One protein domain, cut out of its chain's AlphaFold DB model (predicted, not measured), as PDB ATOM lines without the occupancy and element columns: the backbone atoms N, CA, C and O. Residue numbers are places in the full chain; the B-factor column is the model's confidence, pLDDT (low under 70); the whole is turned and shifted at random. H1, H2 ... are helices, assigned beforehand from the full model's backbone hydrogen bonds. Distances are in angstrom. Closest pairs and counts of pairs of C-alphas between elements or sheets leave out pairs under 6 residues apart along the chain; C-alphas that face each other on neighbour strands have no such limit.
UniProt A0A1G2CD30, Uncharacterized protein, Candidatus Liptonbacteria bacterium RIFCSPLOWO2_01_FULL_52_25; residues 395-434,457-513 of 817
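AT A GLANCE: This is residues 395 to 434 and 457 to 513 of the 817 residues of an uncharacterized protein of Candidatus Liptonbacteria bacterium RIFCSPLOWO2_01_FULL_52_25 (UniProt A0A1G2CD30). H6 runs side by side with H2 and H4, H3 folds back from H4 as a hairpin, short H5 lies at one end and H1 alone at the other. The 97 printed residues hold six named helices, H1 to H6 in order, no named strand: all helix. The whole is only just compact, close to loose, radius of gyration of the C-alphas 14.6 A, spanning 45 by 28 by 19 A.

HOW THE PARTS SIT: H1, residues 399 to 406, touches no helix. H2, residues 414 to 430, touches H6, residues 498 to 507, with residues 422 to 429 alone, opposite ways at a shallow 30 degrees; closest C-alphas Ser 426 and Phe 505, 6.4 A. H4, residues 471 to 481, touches H6 at a shallow 29 degrees; closest C-alphas Cys 476 and Cys 504, 5.6 A. H3, residues 459 to 468, and H4 form a hairpin at a steep 42 degrees; closest C-alphas Val 466 and Ala 474, 5.6 A. H5, residues 484 to 489, only just touches H3, with 3 pairs of C-alphas within 8 A; closest Arg 463 and Gln 489, 6.7 A. Every O i to N i+4 pair is within hydrogen-bond range in H1, H3, H4 and H5, against 12 of 13 in H2 and 3 of 6 in H6.

IN THESE COORDINATES: H1 begins at C-alpha 399 (617.619, 503.936, 452.430); H6 ends at C-alpha 507 (613.408, 491.568, 465.902). H2 measures 24.7 A.

THE WHOLE: Residues 435 to 456 are not printed; C-alphas 434 and 457 are 9.2 A apart. No link printed whole is long. Residues 483 to 498 are among those under pLDDT 70.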
ATOM      1  N   GLU A 395     615.840 498.275 455.443       86.31
ATOM      2  CA  GLU A 395     614.923 498.236 456.584       86.31
ATOM      3  C   GLU A 395     615.608 498.581 457.920       86.31
ATOM      4  O   GLU A 395     615.020 499.274 458.750       86.31
ATOM      5  N   LYS A 396     616.842 498.102 458.145       86.44
ATOM      6  CA  LYS A 396     617.555 498.215 459.433       86.44
ATOM      7  C   LYS A 396     618.333 499.525 459.604       86.44
ATOM      8  O   LYS A 396     618.393 500.028 460.720       86.44
ATOM      9  N   ILE A 397     618.942 500.046 458.536       86.62
ATOM     10  CA  ILE A 397     619.820 501.232 458.570       86.62
ATOM     11  C   ILE A 397     619.276 502.433 457.788       86.62
ATOM     12  O   ILE A 397     619.828 503.517 457.913       86.62
ATOM     13  N   GLY A 398     618.196 502.268 457.017       87.75
ATOM     14  CA  GLY A 398     617.606 503.342 456.216       87.75
ATOM     15  C   GLY A 398     618.148 503.418 454.784       87.75
ATOM     16  O   GLY A 398     619.281 503.039 454.480       87.75
ATOM     17  N   ALA A 399     617.302 503.884 453.860       84.81
ATOM     18  CA  ALA A 399     617.619 503.936 452.430       84.81
ATOM     19  C   ALA A 399     618.655 505.017 452.076       84.81
ATOM     20  O   ALA A 399     619.449 504.817 451.159       84.81
ATOM     21  N   SER A 400     618.640 506.144 452.792       82.19
ATOM     22  CA  SER A 400     619.568 507.267 452.612       82.19
ATOM     23  C   SER A 400     620.989 506.890 453.017       82.19
ATOM     24  O   SER A 400     621.915 507.008 452.221       82.19
ATOM     25  N   GLU A 401     621.146 506.350 454.217       80.56
ATOM     26  CA  GLU A 401     622.422 505.972 454.812       80.56
ATOM     27  C   GLU A 401     623.064 504.827 454.021       80.56
ATOM     28  O   GLU A 401     624.250 504.864 453.696       80.56
ATOM     29  N   LEU A 402     622.264 503.835 453.610       83.69
ATOM     30  CA  LEU A 402     622.732 502.761 452.737       83.69
ATOM     31  C   LEU A 402     623.193 503.286 451.364       83.69
ATOM     32  O   LEU A 402     624.160 502.763 450.802       83.69
ATOM     33  N   ALA A 403     622.535 504.309 450.810       82.19
ATOM     34  CA  ALA A 403     622.947 504.930 449.551       82.19
ATOM     35  C   ALA A 403     624.282 505.678 449.693       82.19
ATOM     36  O   ALA A 403     625.138 505.557 448.820       82.19
ATOM     37  N   GLU A 404     624.504 506.383 450.803       79.62
ATOM     38  CA  GLU A 404     625.772 507.071 451.073       79.62
ATOM     39  C   GLU A 404     626.936 506.095 451.271       79.62
ATOM     40  O   GLU A 404     627.996 506.270 450.664       79.62
ATOM     41  N   ILE A 405     626.724 505.028 452.046       76.06
ATOM     42  CA  ILE A 405     627.733 503.987 452.283       76.06
ATOM     43  C   ILE A 405     628.063 503.255 450.978       76.06
ATOM     44  O   ILE A 405     629.232 503.066 450.638       76.06
ATOM     45  N   SER A 406     627.042 502.872 450.204       74.44
ATOM     46  CA  SER A 406     627.246 502.190 448.918       74.44
ATOM     47  C   SER A 406     627.878 503.091 447.854       74.44
ATOM     48  O   SER A 406     628.584 502.589 446.979       74.44
ATOM     49  N   ALA A 407     627.692 504.412 447.949       75.44
ATOM     50  CA  ALA A 407     628.378 505.406 447.129       75.44
ATOM     51  C   ALA A 407     629.789 505.756 447.640       75.44
ATOM     52  O   ALA A 407     630.521 506.452 446.936       75.44
ATOM     53  N   GLY A 408     630.184 505.269 448.824       65.50
ATOM     54  CA  GLY A 408     631.455 505.581 449.484       65.50
ATOM     55  C   GLY A 408     631.558 507.019 450.003       65.50
ATOM     56  O   GLY A 408     632.666 507.515 450.188       65.50
ATOM     57  N   ALA A 409     630.424 507.696 450.203       69.75
ATOM     58  CA  ALA A 409     630.351 509.044 450.764       69.75
ATOM     59  C   ALA A 409     630.493 509.052 452.299       69.75
ATOM     60  O   ALA A 409     630.922 510.055 452.866       69.75
ATOM     61  N   SER A 410     630.182 507.933 452.961       67.88
ATOM     62  CA  SER A 410     630.315 507.748 454.408       67.88
ATOM     63  C   SER A 410     630.805 506.334 454.750       67.88
ATOM     64  O   SER A 410     630.573 505.374 454.014       67.88
ATOM     65  N   SER A 411     631.539 506.203 455.858       64.81
ATOM     66  CA  SER A 411     631.952 504.906 456.409       64.81
ATOM     67  C   SER A 411     630.874 504.356 457.354       64.81
ATOM     68  O   SER A 411     630.302 505.149 458.103       64.81
ATOM     69  N   PRO A 412     630.624 503.032 457.390       71.81
ATOM     70  CA  PRO A 412     629.662 502.444 458.323       71.81
ATOM     71  C   PRO A 412     630.048 502.728 459.781       71.81
ATOM     72  O   PRO A 412     631.219 502.593 460.143       71.81
ATOM     73  N   THR A 413     629.075 503.071 460.626       73.50
ATOM     74  CA  THR A 413     629.271 503.080 462.086       73.50
ATOM     75  C   THR A 413     629.348 501.642 462.627       73.50
ATOM     76  O   THR A 413     628.953 500.707 461.919       73.50
ATOM     77  N   PRO A 414     629.824 501.419 463.868       69.56
ATOM     78  CA  PRO A 414     629.811 500.090 464.489       69.56
ATOM     79  C   PRO A 414     628.420 499.432 464.487       69.56
ATOM     80  O   PRO A 414     628.282 498.259 464.148       69.56
ATOM     81  N   GLU A 415     627.368 500.206 464.750       73.44
ATOM     82  CA  GLU A 415     625.977 499.735 464.763       73.44
ATOM     83  C   GLU A 415     625.494 499.367 463.351       73.44
ATOM     84  O   GLU A 415     624.752 498.400 463.156       73.44
ATOM     85  N   MET A 416     625.943 500.109 462.335       77.00
ATOM     86  CA  MET A 416     625.664 499.794 460.932       77.00
ATOM     87  C   MET A 416     626.427 498.548 460.472       77.00
ATOM     88  O   MET A 416     625.874 497.732 459.736       77.00
ATOM     89  N   ALA A 417     627.671 498.365 460.919       75.19
ATOM     90  CA  ALA A 417     628.449 497.157 460.655       75.19
ATOM     91  C   ALA A 417     627.773 495.911 461.255       75.19
ATOM     92  O   ALA A 417     627.694 494.866 460.601       75.19
ATOM     93  N   ASP A 418     627.196 496.045 462.449       77.88
ATOM     94  CA  ASP A 418     626.383 495.007 463.083       77.88
ATOM     95  C   ASP A 418     625.126 494.673 462.276       77.88
ATOM     96  O   ASP A 418     624.831 493.496 462.054       77.88
ATOM     97  N   ALA A 419     624.427 495.684 461.760       82.19
ATOM     98  CA  ALA A 419     623.272 495.483 460.890       82.19
ATOM     99  C   ALA A 419     623.638 494.781 459.571       82.19
ATOM    100  O   ALA A 419     622.942 493.849 459.163       82.19
ATOM    101  N   ILE A 420     624.750 495.167 458.932       81.88
ATOM    102  CA  ILE A 420     625.277 494.506 457.725       81.88
ATOM    103  C   ILE A 420     625.524 493.024 457.998       81.88
ATOM    104  O   ILE A 420     625.068 492.166 457.240       81.88
ATOM    105  N   ARG A 421     626.187 492.716 459.111       80.56
ATOM    106  CA  ARG A 421     626.516 491.348 459.510       80.56
ATOM    107  C   ARG A 421     625.272 490.509 459.811       80.56
ATOM    108  O   ARG A 421     625.178 489.378 459.338       80.56
ATOM    109  N   VAL A 422     624.297 491.066 460.532       83.50
ATOM    110  CA  VAL A 422     623.006 490.411 460.808       83.50
ATOM    111  C   VAL A 422     622.235 490.136 459.513       83.50
ATOM    112  O   VAL A 422     621.740 489.025 459.326       83.50
ATOM    113  N   CYS A 423     622.177 491.101 458.592       85.19
ATOM    114  CA  CYS A 423     621.476 490.953 457.315       85.19
ATOM    115  C   CYS A 423     622.152 489.972 456.351       85.19
ATOM    116  O   CYS A 423     621.475 489.289 455.587       85.19
ATOM    117  N   MET A 424     623.482 489.875 456.368       82.00
ATOM    118  CA  MET A 424     624.190 488.846 455.603       82.00
ATOM    119  C   MET A 424     623.907 487.450 456.164       82.00
ATOM    120  O   MET A 424     623.648 486.521 455.398       82.00
ATOM    121  N   GLN A 425     623.906 487.309 457.491       78.81
ATOM    122  CA  GLN A 425     623.653 486.031 458.148       78.81
ATOM    123  C   GLN A 425     622.203 485.560 457.960       78.81
ATOM    124  O   GLN A 425     621.982 484.379 457.698       78.81
ATOM    125  N   SER A 426     621.216 486.457 458.046       77.81
ATOM    126  CA  SER A 426     619.800 486.101 457.877       77.81
ATOM    127  C   SER A 426     619.517 485.499 456.497       77.81
ATOM    128  O   SER A 426     618.857 484.466 456.397       77.81
ATOM    129  N   VAL A 427     620.100 486.069 455.443       75.19
ATOM    130  CA  VAL A 427     619.941 485.574 454.067       75.19
ATOM    131  C   VAL A 427     620.619 484.220 453.860       75.19
ATOM    132  O   VAL A 427     620.090 483.380 453.134       75.19
ATOM    133  N   GLN A 428     621.750 483.959 454.523       73.44
ATOM    134  CA  GLN A 428     622.367 482.626 454.510       73.44
ATOM    135  C   GLN A 428     621.466 481.568 455.166       73.44
ATOM    136  O   GLN A 428     621.433 480.425 454.715       73.44
ATOM    137  N   PHE A 429     620.708 481.942 456.199       68.50
ATOM    138  CA  PHE A 429     619.758 481.052 456.867       68.50
ATOM    139  C   PHE A 429     618.506 480.764 456.033       68.50
ATOM    140  O   PHE A 429     618.019 479.634 456.043       68.50
ATOM    141  N   GLU A 430     618.004 481.749 455.288       65.62
ATOM    142  CA  GLU A 430     616.841 481.580 454.406       65.62
ATOM    143  C   GLU A 430     617.118 480.648 453.218       65.62
ATOM    144  O   GLU A 430     616.202 479.989 452.725       65.62
ATOM    145  N   GLN A 431     618.376 480.545 452.782       64.19
ATOM    146  CA  GLN A 431     618.786 479.640 451.701       64.19
ATOM    147  C   GLN A 431     618.921 478.169 452.149       64.19
ATOM    148  O   GLN A 431     619.018 477.282 451.302       64.19
ATOM    149  N   GLY A 432     618.839 477.898 453.458       51.00
ATOM    150  CA  GLY A 432     618.809 476.561 454.051       51.00
ATOM    151  C   GLY A 432     620.162 475.832 454.082       51.00
ATOM    152  O   GLY A 432     621.023 475.995 453.220       51.00
ATOM    153  N   PHE A 433     620.339 474.948 455.070       47.81
ATOM    154  CA  PHE A 433     621.383 473.919 455.045       47.81
ATOM    155  C   PHE A 433     620.989 472.860 454.007       47.81
ATOM    156  O   PHE A 433     620.408 471.828 454.347       47.81
ATOM    157  N   SER A 434     621.258 473.091 452.723       42.41
ATOM    158  CA  SER A 434     621.138 472.024 451.728       42.41
ATOM    159  C   SER A 434     622.242 470.995 451.990       42.41
ATOM    160  O   SER A 434     623.369 471.131 451.513       42.41
ATOM    161  N   PRO A 457     626.046 477.307 455.003       53.19
ATOM    162  CA  PRO A 457     626.768 477.694 456.209       53.19
ATOM    163  C   PRO A 457     627.255 476.446 456.951       53.19
ATOM    164  O   PRO A 457     626.519 475.475 457.108       53.19
ATOM    165  N   SER A 458     628.505 476.442 457.409       63.94
ATOM    166  CA  SER A 458     628.984 475.392 458.308       63.94
ATOM    167  C   SER A 458     628.484 475.658 459.734       63.94
ATOM    168  O   SER A 458     628.266 476.806 460.129       63.94
ATOM    169  N   ILE A 459     628.346 474.600 460.541       67.56
ATOM    170  CA  ILE A 459     628.053 474.722 461.983       67.56
ATOM    171  C   ILE A 459     629.111 475.601 462.684       67.56
ATOM    172  O   ILE A 459     628.783 476.361 463.591       67.56
ATOM    173  N   GLU A 460     630.360 475.553 462.212       65.56
ATOM    174  CA  GLU A 460     631.473 476.403 462.655       65.56
ATOM    175  C   GLU A 460     631.196 477.894 462.402       65.56
ATOM    176  O   GLU A 460     631.313 478.716 463.309       65.56
ATOM    177  N   SER A 461     630.757 478.242 461.185       66.19
ATOM    178  CA  SER A 461     630.438 479.622 460.803       66.19
ATOM    179  C   SER A 461     629.296 480.185 461.644       66.19
ATOM    180  O   SER A 461     629.338 481.345 462.050       66.19
ATOM    181  N   PHE A 462     628.293 479.359 461.953       74.31
ATOM    182  CA  PHE A 462     627.201 479.773 462.826       74.31
ATOM    183  C   PHE A 462     627.648 479.952 464.279       74.31
ATOM    184  O   PHE A 462     627.279 480.939 464.910       74.31
ATOM    185  N   ARG A 463     628.482 479.051 464.812       71.88
ATOM    186  CA  ARG A 463     629.049 479.196 466.162       71.88
ATOM    187  C   ARG A 463     629.836 480.502 466.289       71.88
ATOM    188  O   ARG A 463     629.646 481.242 467.254       71.88
ATOM    189  N   ASN A 464     630.665 480.808 465.294       69.88
ATOM    190  CA  ASN A 464     631.447 482.043 465.247       69.88
ATOM    191  C   ASN A 464     630.547 483.280 465.183       69.88
ATOM    192  O   ASN A 464     630.785 484.260 465.889       69.88
ATOM    193  N   PHE A 465     629.466 483.218 464.403       76.06
ATOM    194  CA  PHE A 465     628.465 484.274 464.386       76.06
ATOM    195  C   PHE A 465     627.814 484.463 465.763       76.06
ATOM    196  O   PHE A 465     627.816 485.571 466.279       76.06
ATOM    197  N   VAL A 466     627.314 483.407 466.411       77.81
ATOM    198  CA  VAL A 466     626.623 483.513 467.714       77.81
ATOM    199  C   VAL A 466     627.524 484.087 468.813       77.81
ATOM    200  O   VAL A 466     627.047 484.826 469.672       77.81
ATOM    201  N   ASN A 467     628.822 483.784 468.773       71.56
ATOM    202  CA  ASN A 467     629.794 484.309 469.733       71.56
ATOM    203  C   ASN A 467     630.153 485.782 469.495       71.56
ATOM    204  O   ASN A 467     630.639 486.441 470.410       71.56
ATOM    205  N   THR A 468     629.927 486.294 468.286       69.81
ATOM    206  CA  THR A 468     630.284 487.666 467.904       69.81
ATOM    207  C   THR A 468     629.061 488.554 467.683       69.81
ATOM    208  O   THR A 468     629.214 489.770 467.566       69.81
ATOM    209  N   ALA A 469     627.862 487.976 467.594       75.62
ATOM    210  CA  ALA A 469     626.617 488.667 467.287       75.62
ATOM    211  C   ALA A 469     626.301 489.763 468.320       75.62
ATOM    212  O   ALA A 469     626.683 489.630 469.487       75.62
ATOM    213  N   PRO A 470     625.562 490.817 467.918       79.25
ATOM    214  CA  PRO A 470     625.098 491.849 468.840       79.25
ATOM    215  C   PRO A 470     624.437 491.229 470.082       79.25
ATOM    216  O   PRO A 470     623.715 490.238 469.927       79.25
ATOM    217  N   PRO A 471     624.631 491.779 471.298       77.12
ATOM    218  CA  PRO A 471     624.165 491.156 472.540       77.12
ATOM    219  C   PRO A 471     622.677 490.788 472.535       77.12
ATOM    220  O   PRO A 471     622.304 489.729 473.038       77.12
ATOM    221  N   GLU A 472     621.841 491.625 471.919       79.56
ATOM    222  CA  GLU A 472     620.401 491.403 471.747       79.56
ATOM    223  C   GLU A 472     620.115 490.162 470.883       79.56
ATOM    224  O   GLU A 472     619.330 489.292 471.260       79.56
ATOM    225  N   VAL A 473     620.825 490.031 469.759       83.06
ATOM    226  CA  VAL A 473     620.708 488.897 468.833       83.06
ATOM    227  C   VAL A 473     621.271 487.630 469.467       83.06
ATOM    228  O   VAL A 473     620.616 486.594 469.447       83.06
ATOM    229  N   ALA A 474     622.452 487.699 470.080       80.44
ATOM    230  CA  ALA A 474     623.076 486.560 470.746       80.44
ATOM    231  C   ALA A 474     622.210 486.030 471.900       80.44
ATOM    232  O   ALA A 474     622.085 484.815 472.065       80.44
ATOM    233  N   SER A 475     621.593 486.925 472.680       82.81
ATOM    234  CA  SER A 475     620.701 486.556 473.786       82.81
ATOM    235  C   SER A 475     619.412 485.920 473.276       82.81
ATOM    236  O   SER A 475     619.050 484.848 473.754       82.81
ATOM    237  N   CYS A 476     618.789 486.498 472.245       86.44
ATOM    238  CA  CYS A 476     617.623 485.893 471.607       86.44
ATOM    239  C   CYS A 476     617.949 484.509 471.033       86.44
ATOM    240  O   CYS A 476     617.212 483.556 471.261       86.44
ATOM    241  N   ILE A 477     619.080 484.350 470.334       83.62
ATOM    242  CA  ILE A 477     619.466 483.054 469.756       83.62
ATOM    243  C   ILE A 477     619.705 482.017 470.860       83.62
ATOM    244  O   ILE A 477     619.284 480.869 470.721       83.62
ATOM    245  N   LYS A 478     620.335 482.415 471.973       82.44
ATOM    246  CA  LYS A 478     620.512 481.558 473.156       82.44
ATOM    247  C   LYS A 478     619.181 481.132 473.768       82.44
ATOM    248  O   LYS A 478     619.028 479.965 474.117       82.44
ATOM    249  N   GLU A 479     618.221 482.043 473.855       84.31
ATOM    250  CA  GLU A 479     616.882 481.759 474.371       84.31
ATOM    251  C   GLU A 479     616.092 480.825 473.439       84.31
ATOM    252  O   GLU A 479     615.503 479.845 473.893       84.31
ATOM    253  N   GLN A 480     616.139 481.071 472.126       82.75
ATOM    254  CA  GLN A 480     615.390 480.312 471.119       82.75
ATOM    255  C   GLN A 480     615.957 478.907 470.855       82.75
ATOM    256  O   GLN A 480     615.205 477.997 470.494       82.75
ATOM    257  N   LEU A 481     617.271 478.708 471.028       76.62
ATOM    258  CA  LEU A 481     617.935 477.409 470.848       76.62
ATOM    259  C   LEU A 481     618.057 476.589 472.144       76.62
ATOM    260  O   LEU A 481     618.281 475.382 472.074       76.62
ATOM    261  N   GLY A 482     617.895 477.194 473.325       72.56
ATOM    262  CA  GLY A 482     617.896 476.473 474.604       72.56
ATOM    263  C   GLY A 482     619.129 475.570 474.799       72.56
ATOM    264  O   GLY A 482     620.263 476.006 474.628       72.56
ATOM    265  N   GLY A 483     618.922 474.294 475.152       61.56
ATOM    266  CA  GLY A 483     619.999 473.312 475.385       61.56
ATOM    267  C   GLY A 483     620.805 472.907 474.139       61.56
ATOM    268  O   GLY A 483     621.907 472.364 474.266       61.56
ATOM    269  N   ASP A 484     620.311 473.217 472.939       64.56
ATOM    270  CA  ASP A 484     620.989 472.884 471.684       64.56
ATOM    271  C   ASP A 484     622.219 473.774 471.454       64.56
ATOM    272  O   ASP A 484     623.182 473.346 470.819       64.56
ATOM    273  N   ILE A 485     622.262 474.978 472.043       66.06
ATOM    274  CA  ILE A 485     623.427 475.865 471.921       66.06
ATOM    275  C   ILE A 485     624.652 475.328 472.659       66.06
ATOM    276  O   ILE A 485     625.764 475.454 472.155       66.06
ATOM    277  N   ALA A 486     624.458 474.677 473.809       63.00
ATOM    278  CA  ALA A 486     625.540 474.053 474.566       63.00
ATOM    279  C   ALA A 486     626.125 472.865 473.789       63.00
ATOM    280  O   ALA A 486     627.338 472.675 473.749       63.00
ATOM    281  N   THR A 487     625.264 472.122 473.088       62.81
ATOM    282  CA  THR A 487     625.659 471.024 472.199       62.81
ATOM    283  C   THR A 487     626.426 471.549 470.981       62.81
ATOM    284  O   THR A 487     627.485 471.018 470.651       62.81
ATOM    285  N   LEU A 488     625.966 472.649 470.373       63.12
ATOM    286  CA  LEU A 488     626.661 473.322 469.272       63.12
ATOM    287  C   LEU A 488     627.996 473.923 469.715       63.12
ATOM    288  O   LEU A 488     628.972 473.815 468.983       63.12
ATOM    289  N   GLN A 489     628.086 474.523 470.900       61.84
ATOM    290  CA  GLN A 489     629.334 475.059 471.454       61.84
ATOM    291  C   GLN A 489     630.330 473.948 471.818       61.84
ATOM    292  O   GLN A 489     631.530 474.143 471.654       61.84
ATOM    293  N   ALA A 490     629.842 472.768 472.210       62.28
ATOM    294  CA  ALA A 490     630.653 471.587 472.512       62.28
ATOM    295  C   ALA A 490     631.057 470.750 471.278       62.28
ATOM    296  O   ALA A 490     631.653 469.687 471.428       62.28
ATOM    297  N   GLY A 491     630.734 471.192 470.056       54.72
ATOM    298  CA  GLY A 491     631.093 470.470 468.827       54.72
ATOM    299  C   GLY A 491     630.116 469.369 468.398       54.72
ATOM    300  O   GLY A 491     630.373 468.690 467.407       54.72
ATOM    301  N   GLY A 492     628.991 469.195 469.095       49.75
ATOM    302  CA  GLY A 492     627.938 468.250 468.725       49.75
ATOM    303  C   GLY A 492     627.090 468.764 467.557       49.75
ATOM    304  O   GLY A 492     626.537 469.861 467.612       49.75
ATOM    305  N   GLY A 493     626.989 467.970 466.489       48.22
ATOM    306  CA  GLY A 493     626.209 468.292 465.293       48.22
ATOM    307  C   GLY A 493     624.812 467.673 465.325       48.22
ATOM    308  O   GLY A 493     624.660 466.481 465.069       48.22
ATOM    309  N   GLY A 494     623.798 468.492 465.603       57.19
ATOM    310  CA  GLY A 494     622.386 468.185 465.363       57.19
ATOM    311  C   GLY A 494     621.771 469.183 464.370       57.19
ATOM    312  O   GLY A 494     622.333 470.264 464.176       57.19
ATOM    313  N   PRO A 495     620.645 468.849 463.712       56.72
ATOM    314  CA  PRO A 495     619.945 469.783 462.832       56.72
ATOM    315  C   PRO A 495     619.420 470.980 463.637       56.72
ATOM    316  O   PRO A 495     618.611 470.818 464.546       56.72
ATOM    317  N   ILE A 496     619.894 472.181 463.301       62.94
ATOM    318  CA  ILE A 496     619.445 473.438 463.911       62.94
ATOM    319  C   ILE A 496     618.119 473.836 463.265       62.94
ATOM    320  O   ILE A 496     618.047 473.964 462.042       62.94
ATOM    321  N   ASP A 497     617.079 474.065 464.068       69.88
ATOM    322  CA  ASP A 497     615.822 474.630 463.574       69.88
ATOM    323  C   ASP A 497     616.014 476.117 463.247       69.88
ATOM    324  O   ASP A 497     615.919 477.005 464.101       69.88
ATOM    325  N   THR A 498     616.313 476.383 461.978       65.44
ATOM    326  CA  THR A 498     616.578 477.720 461.437       65.44
ATOM    327  C   THR A 498     615.388 478.670 461.598       65.44
ATOM    328  O   THR A 498     615.572 479.886 461.631       65.44
ATOM    329  N   SER A 499     614.175 478.133 461.759       71.69
ATOM    330  CA  SER A 499     612.938 478.906 461.930       71.69
ATOM    331  C   SER A 499     612.907 479.661 463.260       71.69
ATOM    332  O   SER A 499     612.380 480.769 463.324       71.69
ATOM    333  N   LYS A 500     613.504 479.093 464.316       77.62
ATOM    334  CA  LYS A 500     613.551 479.707 465.654       77.62
ATOM    335  C   LYS A 500     614.571 480.840 465.739       77.62
ATOM    336  O   LYS A 500     614.331 481.857 466.377       77.62
ATOM    337  N   VAL A 501     615.695 480.682 465.044       78.62
ATOM    338  CA  VAL A 501     616.775 481.681 464.979       78.62
ATOM    339  C   VAL A 501     616.355 482.887 464.132       78.62
ATOM    340  O   VAL A 501     616.722 484.017 464.445       78.62
ATOM    341  N   ARG A 502     615.536 482.667 463.093       80.75
ATOM    342  CA  ARG A 502     615.039 483.720 462.194       80.75
ATOM    343  C   ARG A 502     614.364 484.875 462.936       80.75
ATOM    344  O   ARG A 502     614.638 486.034 462.633       80.75
ATOM    345  N   VAL A 503     613.555 484.558 463.946       82.94
ATOM    346  CA  VAL A 503     612.831 485.544 464.764       82.94
ATOM    347  C   VAL A 503     613.792 486.552 465.411       82.94
ATOM    348  O   VAL A 503     613.479 487.738 465.495       82.94
ATOM    349  N   CYS A 504     614.999 486.120 465.784       86.56
ATOM    350  CA  CYS A 504     616.008 486.985 466.395       86.56
ATOM    351  C   CYS A 504     616.592 488.021 465.430       86.56
ATOM    352  O   CYS A 504     616.918 489.133 465.840       86.56
ATOM    353  N   PHE A 505     616.711 487.684 464.145       84.31
ATOM    354  CA  PHE A 505     617.191 488.621 463.125       84.31
ATOM    355  C   PHE A 505     616.113 489.631 462.726       84.31
ATOM    356  O   PHE A 505     616.401 490.807 462.490       84.31
ATOM    357  N   GLU A 506     614.858 489.186 462.682       81.44
ATOM    358  CA  GLU A 506     613.711 490.044 462.376       81.44
ATOM    359  C   GLU A 506     613.496 491.091 463.477       81.44
ATOM    360  O   GLU A 506     613.321 492.272 463.174       81.44
ATOM    361  N   GLN A 507     613.613 490.689 464.746       82.38
ATOM    362  CA  GLN A 507     613.408 491.568 465.902       82.38
ATOM    363  C   GLN A 507     614.535 492.581 466.139       82.38
ATOM    364  O   GLN A 507     614.284 493.631 466.728       82.38
ATOM    365  N   PHE A 508     615.756 492.308 465.673       85.06
ATOM    366  CA  PHE A 508     616.884 493.218 465.856       85.06
ATOM    367  C   PHE A 508     616.648 494.551 465.142       85.06
ATOM    368  O   PHE A 508     616.367 494.574 463.946       85.06
ATOM    369  N   LYS A 509     616.803 495.674 465.835       79.88
ATOM    370  CA  LYS A 509     616.875 496.999 465.211       79.88
ATOM    371  C   LYS A 509     618.047 497.733 465.849       79.88
ATOM    372  O   LYS A 509     617.974 497.975 467.052       79.88
ATOM    373  N   PRO A 510     619.113 498.064 465.096       70.25
ATOM    374  CA  PRO A 510     620.233 498.795 465.668       70.25
ATOM    375  C   PRO A 510     619.713 500.113 466.248       70.25
ATOM    376  O   PRO A 510     618.945 500.829 465.597       70.25
ATOM    377  N   GLN A 511     620.094 500.417 467.488       60.78
ATOM    378  CA  GLN A 511     619.761 501.693 468.110       60.78
ATOM    379  C   GLN A 511     620.588 502.773 467.421       60.78
ATOM    380  O   GLN A 511     621.738 503.013 467.771       60.78
ATOM    381  N   MET A 512     620.016 503.386 466.385       54.56
ATOM    382  CA  MET A 512     620.655 504.518 465.734       54.56
ATOM    383  C   MET A 512     620.668 505.685 466.726       54.56
ATOM    384  O   MET A 512     619.595 506.057 467.218       54.56
ATOM    385  N   PRO A 513     621.837 506.268 467.045       43.50
ATOM    386  CA  PRO A 513     621.851 507.511 467.796       43.50
ATOM    387  C   PRO A 513     621.015 508.543 467.023       43.50
ATOM    388  O   PRO A 513     621.037 508.540 465.785       43.50
TER     389      PRO A 513